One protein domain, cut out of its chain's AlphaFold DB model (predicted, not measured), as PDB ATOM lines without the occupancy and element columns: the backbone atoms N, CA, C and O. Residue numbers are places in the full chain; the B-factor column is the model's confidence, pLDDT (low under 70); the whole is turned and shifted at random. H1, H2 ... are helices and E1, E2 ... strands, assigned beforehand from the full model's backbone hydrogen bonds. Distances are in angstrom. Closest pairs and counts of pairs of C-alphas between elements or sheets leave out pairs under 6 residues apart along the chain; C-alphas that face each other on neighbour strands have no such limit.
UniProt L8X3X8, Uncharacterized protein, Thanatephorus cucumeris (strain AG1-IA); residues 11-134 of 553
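What this domain is: This is residues 11 to 134 of the 553 residues of an uncharacterized protein of Thanatephorus cucumeris (strain AG1-IA) (UniProt L8X3X8). A long helix, H5, runs along the domain and folds back from the shorter H4 as a helical hairpin that meets near its turn, with little H3 touching both. Near the first residues of H4 lie a small pairing of E1 with E2, and H2; H1 and the long loop of residues 19 to 42 fill out the other end, past which H5 sticks out with residues 125 to 133. The printed part has 124 residues, in the order H1, H2, E1, H3, E2, H4, H5, mostly helix; the sheet, E1 - E2, is antiparallel. It is only just compact, close to loose, with a radius of gyration of the C-alphas of 16.1 A, and elongated, spanning 53 by 29 by 29 A.

Where its parts are: H1, residues 11 to 18, begins at C-alpha 11 (1.628, 4.281, -47.277). H2 is residues 43 to 49, E1 50 to 52, H3 57 to 61 and E2 77 to 79. H4, residues 80 to 95, is 22.2 A long. H5, residues 99 to 133, is 50.6 A long and ends at C-alpha 133 (-11.627, 11.297, -61.202).

How they stand to each other: H4 and H5 touch at a shallow tilt of 19 degrees, opposite ways; their closest C-alphas, Leu 93 and Leu 102, are 5.6 A apart. H3 touches H5 at Leu 61 and Leu 110, C-alphas 5.7 A apart, and H4 at Ile 58 and Lys 87, 7.0 A. Between E1 and E2, N 51 and O 78 are 2.9 A apart. H2 is close to but not clearly touching H4. H1 is apart from H2 and H5. In H2, H4 and H5 every O i to N i+4 pair is within hydrogen-bond range; H1 has 3 of 4, H3 has 0 of 1 but 2 of 2 O i to N i+3 pairs.

The domain as a whole: The C-alphas of Arg 97 and Ser 133, the two farthest apart, are 54.1 A apart. The printed part has no cut. The links H1 to H2 and H3 to E2 are long. The pLDDT is under 70 at residues 11 to 21, 68 to 74 and 130 to 134.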
ATOM      1  N   PRO A  11       2.000   5.617 -46.798       57.81
ATOM      2  CA  PRO A  11       1.628   4.281 -47.277       57.81
ATOM      3  C   PRO A  11       0.637   3.525 -46.378       57.81
ATOM      4  O   PRO A  11      -0.259   2.856 -46.885       57.81
ATOM      5  N   ASN A  12       0.746   3.647 -45.051       59.31
ATOM      6  CA  ASN A  12      -0.114   2.902 -44.125       59.31
ATOM      7  C   ASN A  12      -1.533   3.476 -44.065       59.31
ATOM      8  O   ASN A  12      -2.483   2.721 -43.909       59.31
ATOM      9  N   LEU A  13      -1.689   4.791 -44.237       62.09
ATOM     10  CA  LEU A  13      -3.002   5.434 -44.350       62.09
ATOM     11  C   LEU A  13      -3.701   5.058 -45.663       62.09
ATOM     12  O   LEU A  13      -4.901   4.795 -45.661       62.09
ATOM     13  N   CYS A  14      -2.949   4.953 -46.765       60.19
ATOM     14  CA  CYS A  14      -3.482   4.441 -48.028       60.19
ATOM     15  C   CYS A  14      -3.936   2.980 -47.897       60.19
ATOM     16  O   CYS A  14      -5.047   2.656 -48.303       60.19
ATOM     17  N   LEU A  15      -3.143   2.109 -47.261       61.44
ATOM     18  CA  LEU A  15      -3.533   0.711 -47.026       61.44
ATOM     19  C   LEU A  15      -4.821   0.609 -46.186       61.44
ATOM     20  O   LEU A  15      -5.695  -0.195 -46.496       61.44
ATOM     21  N   GLN A  16      -4.996   1.464 -45.177       61.66
ATOM     22  CA  GLN A  16      -6.199   1.482 -44.329       61.66
ATOM     23  C   GLN A  16      -7.490   1.856 -45.072       61.66
ATOM     24  O   GLN A  16      -8.583   1.519 -44.612       61.66
ATOM     25  N   HIS A  17      -7.386   2.525 -46.220       59.38
ATOM     26  CA  HIS A  17      -8.534   2.735 -47.097       59.38
ATOM     27  C   HIS A  17      -8.952   1.463 -47.821       59.38
ATOM     28  O   HIS A  17     -10.147   1.180 -47.898       59.38
ATOM     29  N   PHE A  18      -7.978   0.701 -48.318       57.69
ATOM     30  CA  PHE A  18      -8.229  -0.503 -49.106       57.69
ATOM     31  C   PHE A  18      -8.636  -1.705 -48.250       57.69
ATOM     32  O   PHE A  18      -9.397  -2.551 -48.714       57.69
ATOM     33  N   TYR A  19      -8.192  -1.776 -46.994       60.50
ATOM     34  CA  TYR A  19      -8.566  -2.871 -46.100       60.50
ATOM     35  C   TYR A  19      -9.814  -2.553 -45.262       60.50
ATOM     36  O   TYR A  19     -10.018  -1.454 -44.739       60.50
ATOM     37  N   PHE A  20     -10.670  -3.561 -45.092       64.25
ATOM     38  CA  PHE A  20     -11.886  -3.492 -44.273       64.25
ATOM     39  C   PHE A  20     -11.629  -3.697 -42.770       64.25
ATOM     40  O   PHE A  20     -12.569  -3.903 -42.006       64.25
ATOM     41  N   TRP A  21     -10.372  -3.661 -42.322       57.00
ATOM     42  CA  TRP A  21     -10.020  -3.941 -40.930       57.00
ATOM     43  C   TRP A  21      -9.854  -2.647 -40.111       57.00
ATOM     44  O   TRP A  21      -9.069  -1.780 -40.496       57.00
ATOM     45  N   PRO A  22     -10.575  -2.470 -38.983       70.44
ATOM     46  CA  PRO A  22     -10.380  -1.382 -38.044       70.44
ATOM     47  C   PRO A  22      -8.973  -1.365 -37.467       70.44
ATOM     48  O   PRO A  22      -8.494  -2.360 -36.931       70.44
ATOM     49  N   ASN A  23      -8.380  -0.178 -37.401       74.94
ATOM     50  CA  ASN A  23      -7.065   0.008 -36.779       74.94
ATOM     51  C   ASN A  23      -7.073  -0.138 -35.250       74.94
ATOM     52  O   ASN A  23      -6.010  -0.186 -34.639       74.94
ATOM     53  N   ILE A  24      -8.252  -0.117 -34.618       84.75
ATOM     54  CA  ILE A  24      -8.370  -0.119 -33.153       84.75
ATOM     55  C   ILE A  24      -8.459  -1.549 -32.612       84.75
ATOM     56  O   ILE A  24      -7.700  -1.900 -31.717       84.75
ATOM     57  N   CYS A  25      -9.370  -2.367 -33.146       88.94
ATOM     58  CA  CYS A  25      -9.582  -3.745 -32.686       88.94
ATOM     59  C   CYS A  25      -9.177  -4.822 -33.699       88.94
ATOM     60  O   CYS A  25      -9.208  -5.995 -33.348       88.94
ATOM     61  N   GLY A  26      -8.855  -4.461 -34.947       86.00
ATOM     62  CA  GLY A  26      -8.564  -5.428 -36.011       86.00
ATOM     63  C   GLY A  26      -9.775  -6.216 -36.532       86.00
ATOM     64  O   GLY A  26      -9.576  -7.153 -37.292       86.00
ATOM     65  N   GLY A  27     -11.008  -5.872 -36.131       81.88
ATOM     66  CA  GLY A  27     -12.243  -6.525 -36.600       81.88
ATOM     67  C   GLY A  27     -12.557  -6.309 -38.092       81.88
ATOM     68  O   GLY A  27     -11.684  -6.022 -38.894       81.88
ATOM     69  N   TYR A  28     -13.819  -6.398 -38.501       79.81
ATOM     70  CA  TYR A  28     -14.266  -5.937 -39.826       79.81
ATOM     71  C   TYR A  28     -15.114  -4.667 -39.662       79.81
ATOM     72  O   TYR A  28     -15.828  -4.528 -38.666       79.81
ATOM     73  N   THR A  29     -15.027  -3.718 -40.597       82.62
ATOM     74  CA  THR A  29     -15.889  -2.529 -40.634       82.62
ATOM     75  C   THR A  29     -16.097  -2.007 -42.055       82.62
ATOM     76  O   THR A  29     -15.158  -1.907 -42.847       82.62
ATOM     77  N   ASP A  30     -17.335  -1.615 -42.338       80.31
ATOM     78  CA  ASP A  30     -17.763  -0.899 -43.543       80.31
ATOM     79  C   ASP A  30     -17.672   0.632 -43.388       80.31
ATOM     80  O   ASP A  30     -17.877   1.379 -44.342       80.31
ATOM     81  N   GLN A  31     -17.363   1.114 -42.181       80.94
ATOM     82  CA  GLN A  31     -17.323   2.539 -41.880       80.94
ATOM     83  C   GLN A  31     -16.165   3.229 -42.601       80.94
ATOM     84  O   GLN A  31     -15.069   2.681 -42.726       80.94
ATOM     85  N   ASN A  32     -16.386   4.478 -43.008       84.31
ATOM     86  CA  ASN A  32     -15.348   5.308 -43.613       84.31
ATOM     87  C   ASN A  32     -14.226   5.637 -42.617       84.31
ATOM     88  O   ASN A  32     -14.443   5.715 -41.404       84.31
ATOM     89  N   VAL A  33     -13.023   5.864 -43.149       86.50
ATOM     90  CA  VAL A  33     -11.889   6.378 -42.375       86.50
ATOM     91  C   VAL A  33     -12.228   7.781 -41.874       86.50
ATOM     92  O   VAL A  33     -12.680   8.640 -42.629       86.50
ATOM     93  N   ASP A  34     -11.998   8.020 -40.590       89.50
ATOM     94  CA  ASP A  34     -11.990   9.357 -40.023       89.50
ATOM     95  C   ASP A  34     -10.611   9.976 -40.270       89.50
ATOM     96  O   ASP A  34      -9.638   9.603 -39.615       89.50
ATOM     97  N   PHE A  35     -10.504  10.884 -41.243       87.56
ATOM     98  CA  PHE A  35      -9.222  11.474 -41.654       87.56
ATOM     99  C   PHE A  35      -8.577  12.352 -40.585       87.56
ATOM    100  O   PHE A  35      -7.349  12.440 -40.523       87.56
ATOM    101  N   ALA A  36      -9.383  12.980 -39.729       87.00
ATOM    102  CA  ALA A  36      -8.871  13.837 -38.670       87.00
ATOM    103  C   ALA A  36      -8.284  12.995 -37.526       87.00
ATOM    104  O   ALA A  36      -7.185  13.276 -37.037       87.00
ATOM    105  N   LEU A  37      -8.960  11.904 -37.146       91.12
ATOM    106  CA  LEU A  37      -8.439  10.956 -36.154       91.12
ATOM    107  C   LEU A  37      -7.435   9.955 -36.752       91.12
ATOM    108  O   LEU A  37      -6.647   9.362 -36.015       91.12
ATOM    109  N   GLN A  38      -7.410   9.807 -38.078       89.06
ATOM    110  CA  GLN A  38      -6.658   8.797 -38.836       89.06
ATOM    111  C   GLN A  38      -6.950   7.369 -38.353       89.06
ATOM    112  O   GLN A  38      -6.046   6.558 -38.138       89.06
ATOM    113  N   VAL A  39      -8.230   7.068 -38.127       89.69
ATOM    114  CA  VAL A  39      -8.693   5.735 -37.721       89.69
ATOM    115  C   VAL A  39      -9.948   5.331 -38.481       89.69
ATOM    116  O   VAL A  39     -10.755   6.170 -38.860       89.69
ATOM    117  N   LYS A  40     -10.145   4.023 -38.645       89.56
ATOM    118  CA  LYS A  40     -11.369   3.423 -39.188       89.56
ATOM    119  C   LYS A  40     -12.075   2.626 -38.082       89.56
ATOM    120  O   LYS A  40     -11.845   1.426 -37.967       89.56
ATOM    121  N   PRO A  41     -12.815   3.262 -37.160       86.62
ATOM    122  CA  PRO A  41     -13.422   2.548 -36.039       86.62
ATOM    123  C   PRO A  41     -14.586   1.671 -36.531       86.62
ATOM    124  O   PRO A  41     -15.419   2.127 -37.311       86.62
ATOM    125  N   CYS A  42     -14.688   0.426 -36.054       90.19
ATOM    126  CA  CYS A  42     -15.952  -0.311 -36.145       90.19
ATOM    127  C   CYS A  42     -16.993   0.290 -35.190       90.19
ATOM    128  O   CYS A  42     -16.660   1.124 -34.344       90.19
ATOM    129  N   LEU A  43     -18.248  -0.153 -35.298       85.56
ATOM    130  CA  LEU A  43     -19.346   0.358 -34.474       85.56
ATOM    131  C   LEU A  43     -19.052   0.262 -32.967       85.56
ATOM    132  O   LEU A  43     -19.265   1.230 -32.239       85.56
ATOM    133  N   GLU A  44     -18.499  -0.862 -32.511       89.31
ATOM    134  CA  GLU A  44     -18.168  -1.064 -31.096       89.31
ATOM    135  C   GLU A  44     -16.981  -0.198 -30.650       89.31
ATOM    136  O   GLU A  44     -17.082   0.512 -29.647       89.31
ATOM    137  N   CYS A  45     -15.906  -0.118 -31.446       90.75
ATOM    138  CA  CYS A  45     -14.793   0.797 -31.164       90.75
ATOM    139  C   CYS A  45     -15.218   2.266 -31.165       90.75
ATOM    140  O   CYS A  45     -14.631   3.078 -30.453       90.75
ATOM    141  N   ARG A  46     -16.235   2.630 -31.947       88.44
ATOM    142  CA  ARG A  46     -16.776   3.989 -31.949       88.44
ATOM    143  C   ARG A  46     -17.443   4.328 -30.617       88.44
ATOM    144  O   ARG A  46     -17.294   5.449 -30.153       88.44
ATOM    145  N   LYS A  47     -18.116   3.368 -29.979       86.88
ATOM    146  CA  LYS A  47     -18.723   3.552 -28.650       86.88
ATOM    147  C   LYS A  47     -17.674   3.561 -27.537       86.88
ATOM    148  O   LYS A  47     -17.744   4.379 -26.624       86.88
ATOM    149  N   SER A  48     -16.698   2.652 -27.597       91.44
ATOM    150  CA  SER A  48     -15.727   2.473 -26.511       91.44
ATOM    151  C   SER A  48     -14.559   3.457 -26.573       91.44
ATOM    152  O   SER A  48     -14.082   3.933 -25.541       91.44
ATOM    153  N   SER A  49     -14.066   3.758 -27.774       91.50
ATOM    154  CA  SER A  49     -12.758   4.394 -27.981       91.50
ATOM    155  C   SER A  49     -12.840   5.828 -28.490       91.50
ATOM    156  O   SER A  49     -11.813   6.507 -28.492       91.50
ATOM    157  N   ILE A  50     -14.020   6.302 -28.889       91.75
ATOM    158  CA  ILE A  50     -14.258   7.698 -29.258       91.75
ATOM    159  C   ILE A  50     -15.099   8.357 -28.165       91.75
ATOM    160  O   ILE A  50     -16.049   7.765 -27.659       91.75
ATOM    161  N   MET A  51     -14.733   9.577 -27.784       92.25
ATOM    162  CA  MET A  51     -15.464  10.370 -26.799       92.25
ATOM    163  C   MET A  51     -15.649  11.812 -27.290       92.25
ATOM    164  O   MET A  51     -14.799  12.312 -28.039       92.25
ATOM    165  N   PRO A  52     -16.746  12.486 -26.905       89.56
ATOM    166  CA  PRO A  52     -16.946  13.893 -27.230       89.56
ATOM    167  C   PRO A  52     -15.884  14.766 -26.559       89.56
ATOM    168  O   PRO A  52     -15.435  14.464 -25.450       89.56
ATOM    169  N   VAL A  53     -15.483  15.845 -27.233       87.31
ATOM    170  CA  VAL A  53     -14.521  16.797 -26.678       87.31
ATOM    171  C   VAL A  53     -15.244  17.962 -26.037       87.31
ATOM    172  O   VAL A  53     -15.741  18.870 -26.690       87.31
ATOM    173  N   VAL A  54     -15.221  17.971 -24.719       81.25
ATOM    174  CA  VAL A  54     -15.685  19.098 -23.924       81.25
ATOM    175  C   VAL A  54     -14.825  20.339 -24.189       81.25
ATOM    176  O   VAL A  54     -13.600  20.238 -24.250       81.25
ATOM    177  N   SER A  55     -15.456  21.506 -24.332       72.50
ATOM    178  CA  SER A  55     -14.774  22.800 -24.430       72.50
ATOM    179  C   SER A  55     -13.901  23.050 -23.195       72.50
ATOM    180  O   SER A  55     -14.391  23.018 -22.072       72.50
ATOM    181  N   GLY A  56     -12.612  23.295 -23.412       81.25
ATOM    182  CA  GLY A  56     -11.629  23.592 -22.370       81.25
ATOM    183  C   GLY A  56     -10.213  23.599 -22.945       81.25
ATOM    184  O   GLY A  56     -10.009  23.247 -24.110       81.25
ATOM    185  N   ASP A  57      -9.215  23.958 -22.143       85.00
ATOM    186  CA  ASP A  57      -7.835  24.107 -22.624       85.00
ATOM    187  C   ASP A  57      -7.263  22.821 -23.239       85.00
ATOM    188  O   ASP A  57      -6.552  22.859 -24.246       85.00
ATOM    189  N   ILE A  58      -7.597  21.658 -22.664       91.50
ATOM    190  CA  ILE A  58      -7.156  20.355 -23.183       91.50
ATOM    191  C   ILE A  58      -7.722  20.123 -24.587       91.50
ATOM    192  O   ILE A  58      -7.036  19.543 -25.420       91.50
ATOM    193  N   ALA A  59      -8.920  20.628 -24.902       90.75
ATOM    194  CA  ALA A  59      -9.568  20.411 -26.193       90.75
ATOM    195  C   ALA A  59      -8.737  20.912 -27.378       90.75
ATOM    196  O   ALA A  59      -8.863  20.376 -28.479       90.75
ATOM    197  N   ARG A  60      -7.916  21.950 -27.191       92.69
ATOM    198  CA  ARG A  60      -7.034  22.487 -28.244       92.69
ATOM    199  C   ARG A  60      -5.816  21.593 -28.498       92.69
ATOM    200  O   ARG A  60      -5.209  21.689 -29.556       92.69
ATOM    201  N   LEU A  61      -5.499  20.702 -27.559       95.56
ATOM    202  CA  LEU A  61      -4.343  19.803 -27.582       95.56
ATOM    203  C   LEU A  61      -4.673  18.397 -28.116       95.56
ATOM    204  O   LEU A  61      -3.793  17.533 -28.167       95.56
ATOM    205  N   LEU A  62      -5.929  18.156 -28.502       95.69
ATOM    206  CA  LEU A  62      -6.420  16.864 -28.983       95.69
ATOM    207  C   LEU A  62      -6.591  16.855 -30.496       95.69
ATOM    208  O   LEU A  62      -6.940  17.869 -31.105       95.69
ATOM    209  N   PHE A  63      -6.449  15.674 -31.092       93.75
ATOM    210  CA  PHE A  63      -6.926  15.452 -32.455       93.75
ATOM    211  C   PHE A  63      -8.453  15.332 -32.442       93.75
ATOM    212  O   PHE A  63      -9.005  14.470 -31.751       93.75
ATOM    213  N   LYS A  64      -9.133  16.206 -33.190       92.38
ATOM    214  CA  LYS A  64     -10.596  16.325 -33.184       92.38
ATOM    215  C   LYS A  64     -11.175  16.087 -34.564       92.38
ATOM    216  O   LYS A  64     -10.654  16.608 -35.546       92.38
ATOM    217  N   SER A  65     -12.272  15.345 -34.611       90.25
ATOM    218  CA  SER A  65     -13.069  15.130 -35.812       90.25
ATOM    219  C   SER A  65     -14.462  15.721 -35.668       90.25
ATOM    220  O   SER A  65     -15.086  15.624 -34.610       90.25
ATOM    221  N   ASN A  66     -14.962  16.272 -36.774       83.25
ATOM    222  CA  ASN A  66     -16.332  16.761 -36.919       83.25
ATOM    223  C   ASN A  66     -17.261  15.693 -37.528       83.25
ATOM    224  O   ASN A  66     -18.303  16.024 -38.092       83.25
ATOM    225  N   ALA A  67     -16.871  14.414 -37.488       71.88
ATOM    226  CA  ALA A  67     -17.620  13.341 -38.125       71.88
ATOM    227  C   ALA A  67     -19.091  13.287 -37.670       71.88
ATOM    228  O   ALA A  67     -19.427  13.489 -36.499       71.88
ATOM    229  N   LYS A  68     -19.966  12.949 -38.629       56.44
ATOM    230  CA  LYS A  68     -21.416  12.792 -38.440       56.44
ATOM    231  C   LYS A  68     -21.706  11.893 -37.233       56.44
ATOM    232  O   LYS A  68     -21.284  10.735 -37.212       56.44
ATOM    233  N   GLY A  69     -22.422  12.442 -36.254       55.59
ATOM    234  CA  GLY A  69     -22.802  11.768 -35.006       55.59
ATOM    235  C   GLY A  69     -22.387  12.524 -33.742       55.59
ATOM    236  O   GLY A  69     -22.998  12.326 -32.696       55.59
ATOM    237  N   ALA A  70     -21.413  13.434 -33.830       55.38
ATOM    238  CA  ALA A  70     -21.181  14.409 -32.770       55.38
ATOM    239  C   ALA A  70     -22.310  15.449 -32.804       55.38
ATOM    240  O   ALA A  70     -22.575  16.034 -33.857       55.38
ATOM    241  N   SER A  71     -22.998  15.686 -31.681       52.91
ATOM    242  CA  SER A  71     -23.901  16.839 -31.615       52.91
ATOM    243  C   SER A  71     -23.074  18.099 -31.896       52.91
ATOM    244  O   SER A  71     -21.975  18.229 -31.353       52.91
ATOM    245  N   LEU A  72     -23.590  19.022 -32.717       51.88
ATOM    246  CA  LEU A  72     -22.912  20.284 -33.068       51.88
ATOM    247  C   LEU A  72     -22.430  21.073 -31.831       51.88
ATOM    248  O   LEU A  72     -21.514  21.878 -31.934       51.88
ATOM    249  N   LYS A  73     -23.011  20.798 -30.656       56.69
ATOM    250  CA  LYS A  73     -22.678  21.416 -29.369       56.69
ATOM    251  C   LYS A  73     -21.366  20.921 -28.735       56.69
ATOM    252  O   LYS A  73     -20.878  21.562 -27.818       56.69
ATOM    253  N   LEU A  74     -20.802  19.785 -29.164       59.25
ATOM    254  CA  LEU A  74     -19.744  19.075 -28.421       59.25
ATOM    255  C   LEU A  74     -18.317  19.287 -28.951       59.25
ATOM    256  O   LEU A  74     -17.479  18.427 -28.735       59.25
ATOM    257  N   GLY A  75     -18.014  20.374 -29.670       70.12
ATOM    258  CA  GLY A  75     -16.626  20.729 -30.034       70.12
ATOM    259  C   GLY A  75     -15.836  19.693 -30.864       70.12
ATOM    260  O   GLY A  75     -14.628  19.862 -31.054       70.12
ATOM    261  N   GLY A  76     -16.502  18.638 -31.349       88.38
ATOM    262  CA  GLY A  76     -15.928  17.486 -32.047       88.38
ATOM    263  C   GLY A  76     -15.812  16.223 -31.180       88.38
ATOM    264  O   GLY A  76     -16.217  16.169 -30.021       88.38
ATOM    265  N   VAL A  77     -15.252  15.163 -31.754       92.31
ATOM    266  CA  VAL A  77     -14.923  13.916 -31.044       92.31
ATOM    267  C   VAL A  77     -13.429  13.625 -31.131       92.31
ATOM    268  O   VAL A  77     -12.785  13.981 -32.118       92.31
ATOM    269  N   CYS A  78     -12.875  12.965 -30.115       94.62
ATOM    270  CA  CYS A  78     -11.478  12.532 -30.081       94.62
ATOM    271  C   CYS A  78     -11.359  11.061 -29.670       94.62
ATOM    272  O   CYS A  78     -12.315  10.442 -29.196       94.62
ATOM    273  N   LEU A  79     -10.162  10.498 -29.830       94.75
ATOM    274  CA  LEU A  79      -9.849   9.183 -29.281       94.75
ATOM    275  C   LEU A  79      -9.678   9.284 -27.763       94.75
ATOM    276  O   LEU A  79      -8.832  10.042 -27.289       94.75
ATOM    277  N   ARG A  80     -10.396   8.447 -27.005       94.50
ATOM    278  CA  ARG A  80     -10.302   8.361 -25.534       94.50
ATOM    279  C   ARG A  80      -8.852   8.225 -25.062       94.50
ATOM    280  O   ARG A  80      -8.417   8.922 -24.154       94.50
ATOM    281  N   ARG A  81      -8.070   7.390 -25.751       94.69
ATOM    282  CA  ARG A  81      -6.640   7.202 -25.467       94.69
ATOM    283  C   ARG A  81      -5.827   8.490 -25.641       94.69
ATOM    284  O   ARG A  81      -4.918   8.736 -24.858       94.69
ATOM    285  N   ASP A  82      -6.117   9.291 -26.667       94.38
ATOM    286  CA  ASP A  82      -5.411  10.558 -26.913       94.38
ATOM    287  C   ASP A  82      -5.752  11.600 -25.841       94.38
ATOM    288  O   ASP A  82      -4.857  12.282 -25.339       94.38
ATOM    289  N   TYR A  83      -7.023  11.644 -25.426       95.75
ATOM    290  CA  TYR A  83      -7.478  12.441 -24.289       95.75
ATOM    291  C   TYR A  83      -6.734  12.075 -23.001       95.75
ATOM    292  O   TYR A  83      -6.097  12.934 -22.397       95.75
ATOM    293  N   GLU A  84      -6.746  10.798 -22.615       95.44
ATOM    294  CA  GLU A  84      -6.107  10.322 -21.382       95.44
ATOM    295  C   GLU A  84      -4.591  10.567 -21.374       95.44
ATOM    296  O   GLU A  84      -4.039  10.985 -20.355       95.44
ATOM    297  N   MET A  85      -3.908  10.352 -22.505       95.62
ATOM    298  CA  MET A  85      -2.469  10.617 -22.620       95.62
ATOM    299  C   MET A  85      -2.150  12.110 -22.494       95.62
ATOM    300  O   MET A  85      -1.215  12.478 -21.782       95.62
ATOM    301  N   THR A  86      -2.923  12.962 -23.170       96.38
ATOM    302  CA  THR A  86      -2.732  14.420 -23.153       96.38
ATOM    303  C   THR A  86      -3.022  14.983 -21.764       96.38
ATOM    304  O   THR A  86      -2.213  15.745 -21.236       96.38
ATOM    305  N   LYS A  87      -4.120  14.542 -21.139       95.81
ATOM    306  CA  LYS A  87      -4.506  14.907 -19.773       95.81
ATOM    307  C   LYS A  87      -3.421  14.518 -18.767       95.81
ATOM    308  O   LYS A  87      -2.882  15.393 -18.101       95.81
ATOM    309  N   ARG A  88      -3.004  13.245 -18.743       96.81
ATOM    310  CA  ARG A  88      -1.975  12.757 -17.806       96.81
ATOM    311  C   ARG A  88      -0.649  13.504 -17.954       96.81
ATOM    312  O   ARG A  88       0.005  13.802 -16.958       96.81
ATOM    313  N   LYS A  89      -0.216  13.777 -19.192       97.00
ATOM    314  CA  LYS A  89       1.050  14.483 -19.443       97.00
ATOM    315  C   LYS A  89       0.991  15.931 -18.962       97.00
ATOM    316  O   LYS A  89       1.961  16.379 -18.356       97.00
ATOM    317  N   ARG A  90      -0.131  16.617 -19.193       95.50
ATOM    318  CA  ARG A  90      -0.380  17.964 -18.677       95.50
ATOM    319  C   ARG A  90      -0.373  17.986 -17.150       95.50
ATOM    320  O   ARG A  90       0.435  18.706 -16.582       95.50
ATOM    321  N   GLU A  91      -1.166  17.123 -16.515       95.88
ATOM    322  CA  GLU A  91      -1.241  17.010 -15.049       95.88
ATOM    323  C   GLU A  91       0.140  16.733 -14.435       95.88
ATOM    324  O   GLU A  91       0.508  17.324 -13.428       95.88
ATOM    325  N   THR A  92       0.958  15.884 -15.068       96.56
ATOM    326  CA  THR A  92       2.324  15.602 -14.588       96.56
ATOM    327  C   THR A  92       3.211  16.855 -14.596       96.56
ATOM    328  O   THR A  92       3.982  17.056 -13.661       96.56
ATOM    329  N   LEU A  93       3.117  17.683 -15.642       95.62
ATOM    330  CA  LEU A  93       3.894  18.923 -15.770       95.62
ATOM    331  C   LEU A  93       3.370  20.034 -14.846       95.62
ATOM    332  O   LEU A  93       4.153  20.827 -14.326       95.62
ATOM    333  N   GLU A  94       2.058  20.069 -14.606       93.94
ATOM    334  CA  GLU A  94       1.432  20.963 -13.627       93.94
ATOM    335  C   GLU A  94       1.862  20.599 -12.197       93.94
ATOM    336  O   GLU A  94       2.289  21.469 -11.437       93.94
ATOM    337  N   VAL A  95       1.850  19.307 -11.845       96.56
ATOM    338  CA  VAL A  95       2.293  18.810 -10.529       96.56
ATOM    339  C   VAL A  95       3.782  19.069 -10.297       96.56
ATOM    340  O   VAL A  95       4.170  19.409  -9.180       96.56
ATOM    341  N   SER A  96       4.625  18.964 -11.331       96.19
ATOM    342  CA  SER A  96       6.053  19.286 -11.206       96.19
ATOM    343  C   SER A  96       6.339  20.787 -11.094       96.19
ATOM    344  O   SER A  96       7.487  21.151 -10.848       96.19
ATOM    345  N   ARG A  97       5.325  21.653 -11.272       94.81
ATOM    346  CA  ARG A  97       5.431  23.127 -11.270       94.81
ATOM    347  C   ARG A  97       6.487  23.670 -12.242       94.81
ATOM    348  O   ARG A  97       7.042  24.746 -12.031       94.81
ATOM    349  N   ASP A  98       6.754  22.935 -13.318       95.25
ATOM    350  CA  ASP A  98       7.690  23.354 -14.360       95.25
ATOM    351  C   ASP A  98       6.913  24.068 -15.468       95.25
ATOM    352  O   ASP A  98       6.522  23.483 -16.485       95.25
ATOM    353  N   PHE A  99       6.636  25.350 -15.233       92.50
ATOM    354  CA  PHE A  99       5.848  26.174 -16.149       92.50
ATOM    355  C   PHE A  99       6.505  26.308 -17.528       92.50
ATOM    356  O   PHE A  99       5.802  26.347 -18.538       92.50
ATOM    357  N   CYS A 100       7.840  26.315 -17.591       95.62
ATOM    358  CA  CYS A 100       8.584  26.369 -18.848       95.62
ATOM    359  C   CYS A 100       8.393  25.079 -19.656       95.62
ATOM    360  O   CYS A 100       8.072  25.142 -20.845       95.62
ATOM    361  N   ALA A 101       8.521  23.913 -19.016       95.50
ATOM    362  CA  ALA A 101       8.283  22.632 -19.675       95.50
ATOM    363  C   ALA A 101       6.815  22.455 -20.086       95.50
ATOM    364  O   ALA A 101       6.547  21.929 -21.170       95.50
ATOM    365  N   LEU A 102       5.863  22.916 -19.267       95.38
ATOM    366  CA  LEU A 102       4.438  22.905 -19.608       95.38
ATOM    367  C   LEU A 102       4.141  23.781 -20.830       95.38
ATOM    368  O   LEU A 102       3.463  23.323 -21.754       95.38
ATOM    369  N   ALA A 103       4.667  25.006 -20.865       92.62
ATOM    370  CA  ALA A 103       4.484  25.925 -21.986       92.62
ATOM    371  C   ALA A 103       5.098  25.368 -23.280       92.62
ATOM    372  O   ALA A 103       4.429  25.342 -24.317       92.62
ATOM    373  N   GLN A 104       6.330  24.853 -23.212       95.94
ATOM    374  CA  GLN A 104       7.004  24.262 -24.368       95.94
ATOM    375  C   GLN A 104       6.259  23.021 -24.877       95.94
ATOM    376  O   GLN A 104       5.954  22.935 -26.064       95.94
ATOM    377  N   TRP A 105       5.873  22.100 -23.986       97.75
ATOM    378  CA  TRP A 105       5.102  20.915 -24.370       97.75
ATOM    379  C   TRP A 105       3.747  21.278 -24.990       97.75
ATOM    380  O   TRP A 105       3.333  20.663 -25.972       97.75
ATOM    381  N   THR A 106       3.063  22.285 -24.441       95.06
ATOM    382  CA  THR A 106       1.786  22.781 -24.975       95.06
ATOM    383  C   THR A 106       1.970  23.314 -26.395       95.06
ATOM    384  O   THR A 106       1.197  22.955 -27.286       95.06
ATOM    385  N   LYS A 107       3.020  24.110 -26.632       95.62
ATOM    386  CA  LYS A 107       3.375  24.632 -27.957       95.62
ATOM    387  C   LYS A 107       3.671  23.504 -28.949       95.62
ATOM    388  O   LYS A 107       3.047  23.459 -30.010       95.62
ATOM    389  N   ASP A 108       4.539  22.563 -28.579       96.00
ATOM    390  CA  ASP A 108       4.901  21.417 -29.425       96.00
ATOM    391  C   ASP A 108       3.666  20.569 -29.757       96.00
ATOM    392  O   ASP A 108       3.468  20.110 -30.886       96.00
ATOM    393  N   ARG A 109       2.779  20.377 -28.775       96.25
ATOM    394  CA  ARG A 109       1.551  19.608 -28.961       96.25
ATOM    395  C   ARG A 109       0.577  20.303 -29.905       96.25
ATOM    396  O   ARG A 109      -0.006  19.625 -30.752       96.25
ATOM    397  N   LEU A 110       0.408  21.620 -29.789       93.94
ATOM    398  CA  LEU A 110      -0.415  22.407 -30.711       93.94
ATOM    399  C   LEU A 110       0.100  22.300 -32.149       93.94
ATOM    400  O   LEU A 110      -0.699  22.114 -33.067       93.94
ATOM    401  N   GLU A 111       1.417  22.347 -32.346       94.88
ATOM    402  CA  GLU A 111       2.029  22.172 -33.664       94.88
ATOM    403  C   GLU A 111       1.749  20.775 -34.240       94.88
ATOM    404  O   GLU A 111       1.336  20.645 -35.395       94.88
ATOM    405  N   ILE A 112       1.869  19.722 -33.425       93.31
ATOM    406  CA  ILE A 112       1.530  18.348 -33.826       93.31
ATOM    407  C   ILE A 112       0.050  18.234 -34.229       93.31
ATOM    408  O   ILE A 112      -0.265  17.609 -35.248       93.31
ATOM    409  N   VAL A 113      -0.862  18.827 -33.452       92.88
ATOM    410  CA  VAL A 113      -2.306  18.842 -33.751       92.88
ATOM    411  C   VAL A 113      -2.583  19.564 -35.066       92.88
ATOM    412  O   VAL A 113      -3.266  19.008 -35.931       92.88
ATOM    413  N   ALA A 114      -2.001  20.748 -35.261       90.06
ATOM    414  CA  ALA A 114      -2.146  21.523 -36.487       90.06
ATOM    415  C   ALA A 114      -1.608  20.768 -37.713       90.06
ATOM    416  O   ALA A 114      -2.280  20.702 -38.745       90.06
ATOM    417  N   ASN A 115      -0.435  20.140 -37.600       89.62
ATOM    418  CA  ASN A 115       0.172  19.369 -38.685       89.62
ATOM    419  C   ASN A 115      -0.659  18.134 -39.050       89.62
ATOM    420  O   ASN A 115      -0.858  17.856 -40.235       89.62
ATOM    421  N   ARG A 116      -1.208  17.419 -38.059       87.50
ATOM    422  CA  ARG A 116      -2.092  16.275 -38.329       87.50
ATOM    423  C   ARG A 116      -3.390  16.711 -39.002       87.50
ATOM    424  O   ARG A 116      -3.838  16.024 -39.915       87.50
ATOM    425  N   PHE A 117      -3.962  17.844 -38.595       86.94
ATOM    426  CA  PHE A 117      -5.171  18.384 -39.216       86.94
ATOM    427  C   PHE A 117      -4.925  18.789 -40.676       86.94
ATOM    428  O   PHE A 117      -5.678  18.385 -41.559       86.94
ATOM    429  N   LYS A 118      -3.815  19.490 -40.954       87.44
ATOM    430  CA  LYS A 118      -3.384  19.810 -42.328       87.44
ATOM    431  C   LYS A 118      -3.219  18.550 -43.178       87.44
ATOM    432  O   LYS A 118      -3.718  18.504 -44.300       87.44
ATOM    433  N   LEU A 119      -2.566  17.518 -42.640       86.56
ATOM    434  CA  LEU A 119      -2.381  16.245 -43.339       86.56
ATOM    435  C   LEU A 119      -3.714  15.524 -43.587       86.56
ATOM    436  O   LEU A 119      -3.944  15.045 -44.693       86.56
ATOM    437  N   GLY A 120      -4.592  15.464 -42.583       84.81
ATOM    438  CA  GLY A 120      -5.923  14.865 -42.703       84.81
ATOM    439  C   GLY A 120      -6.754  15.538 -43.794       84.81
ATOM    440  O   GLY A 120      -7.292  14.847 -44.656       84.81
ATOM    441  N   ASN A 121      -6.765  16.873 -43.826       82.81
ATOM    442  CA  ASN A 121      -7.459  17.643 -44.860       82.81
ATOM    443  C   ASN A 121      -6.849  17.430 -46.246       82.81
ATOM    444  O   ASN A 121      -7.587  17.266 -47.208       82.81
ATOM    445  N   ALA A 122      -5.518  17.385 -46.362       84.25
ATOM    446  CA  ALA A 122      -4.857  17.127 -47.639       84.25
ATOM    447  C   ALA A 122      -5.194  15.731 -48.190       84.25
ATOM    448  O   ALA A 122      -5.421  15.578 -49.389       84.25
ATOM    449  N   ILE A 123      -5.261  14.713 -47.321       81.88
ATOM    450  CA  ILE A 123      -5.683  13.359 -47.709       81.88
ATOM    451  C   ILE A 123      -7.160  13.365 -48.112       81.88
ATOM    452  O   ILE A 123      -7.497  12.818 -49.159       81.88
ATOM    453  N   GLN A 124      -8.025  14.001 -47.318       82.69
ATOM    454  CA  GLN A 124      -9.454  14.101 -47.610       82.69
ATOM    455  C   GLN A 124      -9.712  14.812 -48.946       82.69
ATOM    456  O   GLN A 124     -10.532  14.343 -49.725       82.69
ATOM    457  N   HIS A 125      -8.994  15.903 -49.226       81.06
ATOM    458  CA  HIS A 125      -9.107  16.659 -50.473       81.06
ATOM    459  C   HIS A 125      -8.648  15.833 -51.671       81.06
ATOM    460  O   HIS A 125      -9.423  15.622 -52.597       81.06
ATOM    461  N   ARG A 126      -7.436  15.261 -51.598       80.12
ATOM    462  CA  ARG A 126      -6.887  14.410 -52.662       80.12
ATOM    463  C   ARG A 126      -7.792  13.211 -52.948       80.12
ATOM    464  O   ARG A 126      -7.875  12.753 -54.080       80.12
ATOM    465  N   GLN A 127      -8.469  12.683 -51.929       74.50
ATOM    466  CA  GLN A 127      -9.455  11.626 -52.124       74.50
ATOM    467  C   GLN A 127     -10.788  12.123 -52.669       74.50
ATOM    468  O   GLN A 127     -11.374  11.406 -53.462       74.50
ATOM    469  N   GLY A 128     -11.269  13.304 -52.287       75.25
ATOM    470  CA  GLY A 128     -12.438  13.910 -52.928       75.25
ATOM    471  C   GLY A 128     -12.211  14.077 -54.431       75.25
ATOM    472  O   GLY A 128     -13.015  13.606 -55.227       75.25
ATOM    473  N   GLU A 129     -11.046  14.611 -54.800       71.94
ATOM    474  CA  GLU A 129     -10.620  14.783 -56.194       71.94
ATOM    475  C   GLU A 129     -10.436  13.440 -56.917       71.94
ATOM    476  O   GLU A 129     -10.866  13.284 -58.059       71.94
ATOM    477  N   ASN A 130      -9.846  12.433 -56.259       57.66
ATOM    478  CA  ASN A 130      -9.668  11.100 -56.844       57.66
ATOM    479  C   ASN A 130     -10.954  10.266 -56.873       57.66
ATOM    480  O   ASN A 130     -11.070   9.393 -57.714       57.66
ATOM    481  N   VAL A 131     -11.934  10.489 -55.999       56.75
ATOM    482  CA  VAL A 131     -13.240   9.809 -56.081       56.75
ATOM    483  C   VAL A 131     -14.089  10.409 -57.204       56.75
ATOM    484  O   VAL A 131     -14.907   9.699 -57.786       56.75
ATOM    485  N   GLU A 132     -13.867  11.677 -57.550       52.00
ATOM    486  CA  GLU A 132     -14.468  12.297 -58.735       52.00
ATOM    487  C   GLU A 132     -13.729  11.954 -60.042       52.00
ATOM    488  O   GLU A 132     -14.353  11.990 -61.098       52.00
ATOM    489  N   SER A 133     -12.445  11.559 -59.998       46.72
ATOM    490  CA  SER A 133     -11.627  11.297 -61.202       46.72
ATOM    491  C   SER A 133     -11.131   9.855 -61.402       46.72
ATOM    492  O   SER A 133     -10.764   9.496 -62.518       46.72
ATOM    493  N   SER A 134     -11.118   8.995 -60.379       43.84
ATOM    494  CA  SER A 134     -10.652   7.603 -60.468       43.84
ATOM    495  C   SER A 134     -11.826   6.631 -60.507       43.84
ATOM    496  O   SER A 134     -12.552   6.434 -59.530       43.84
TER     497      SER A 134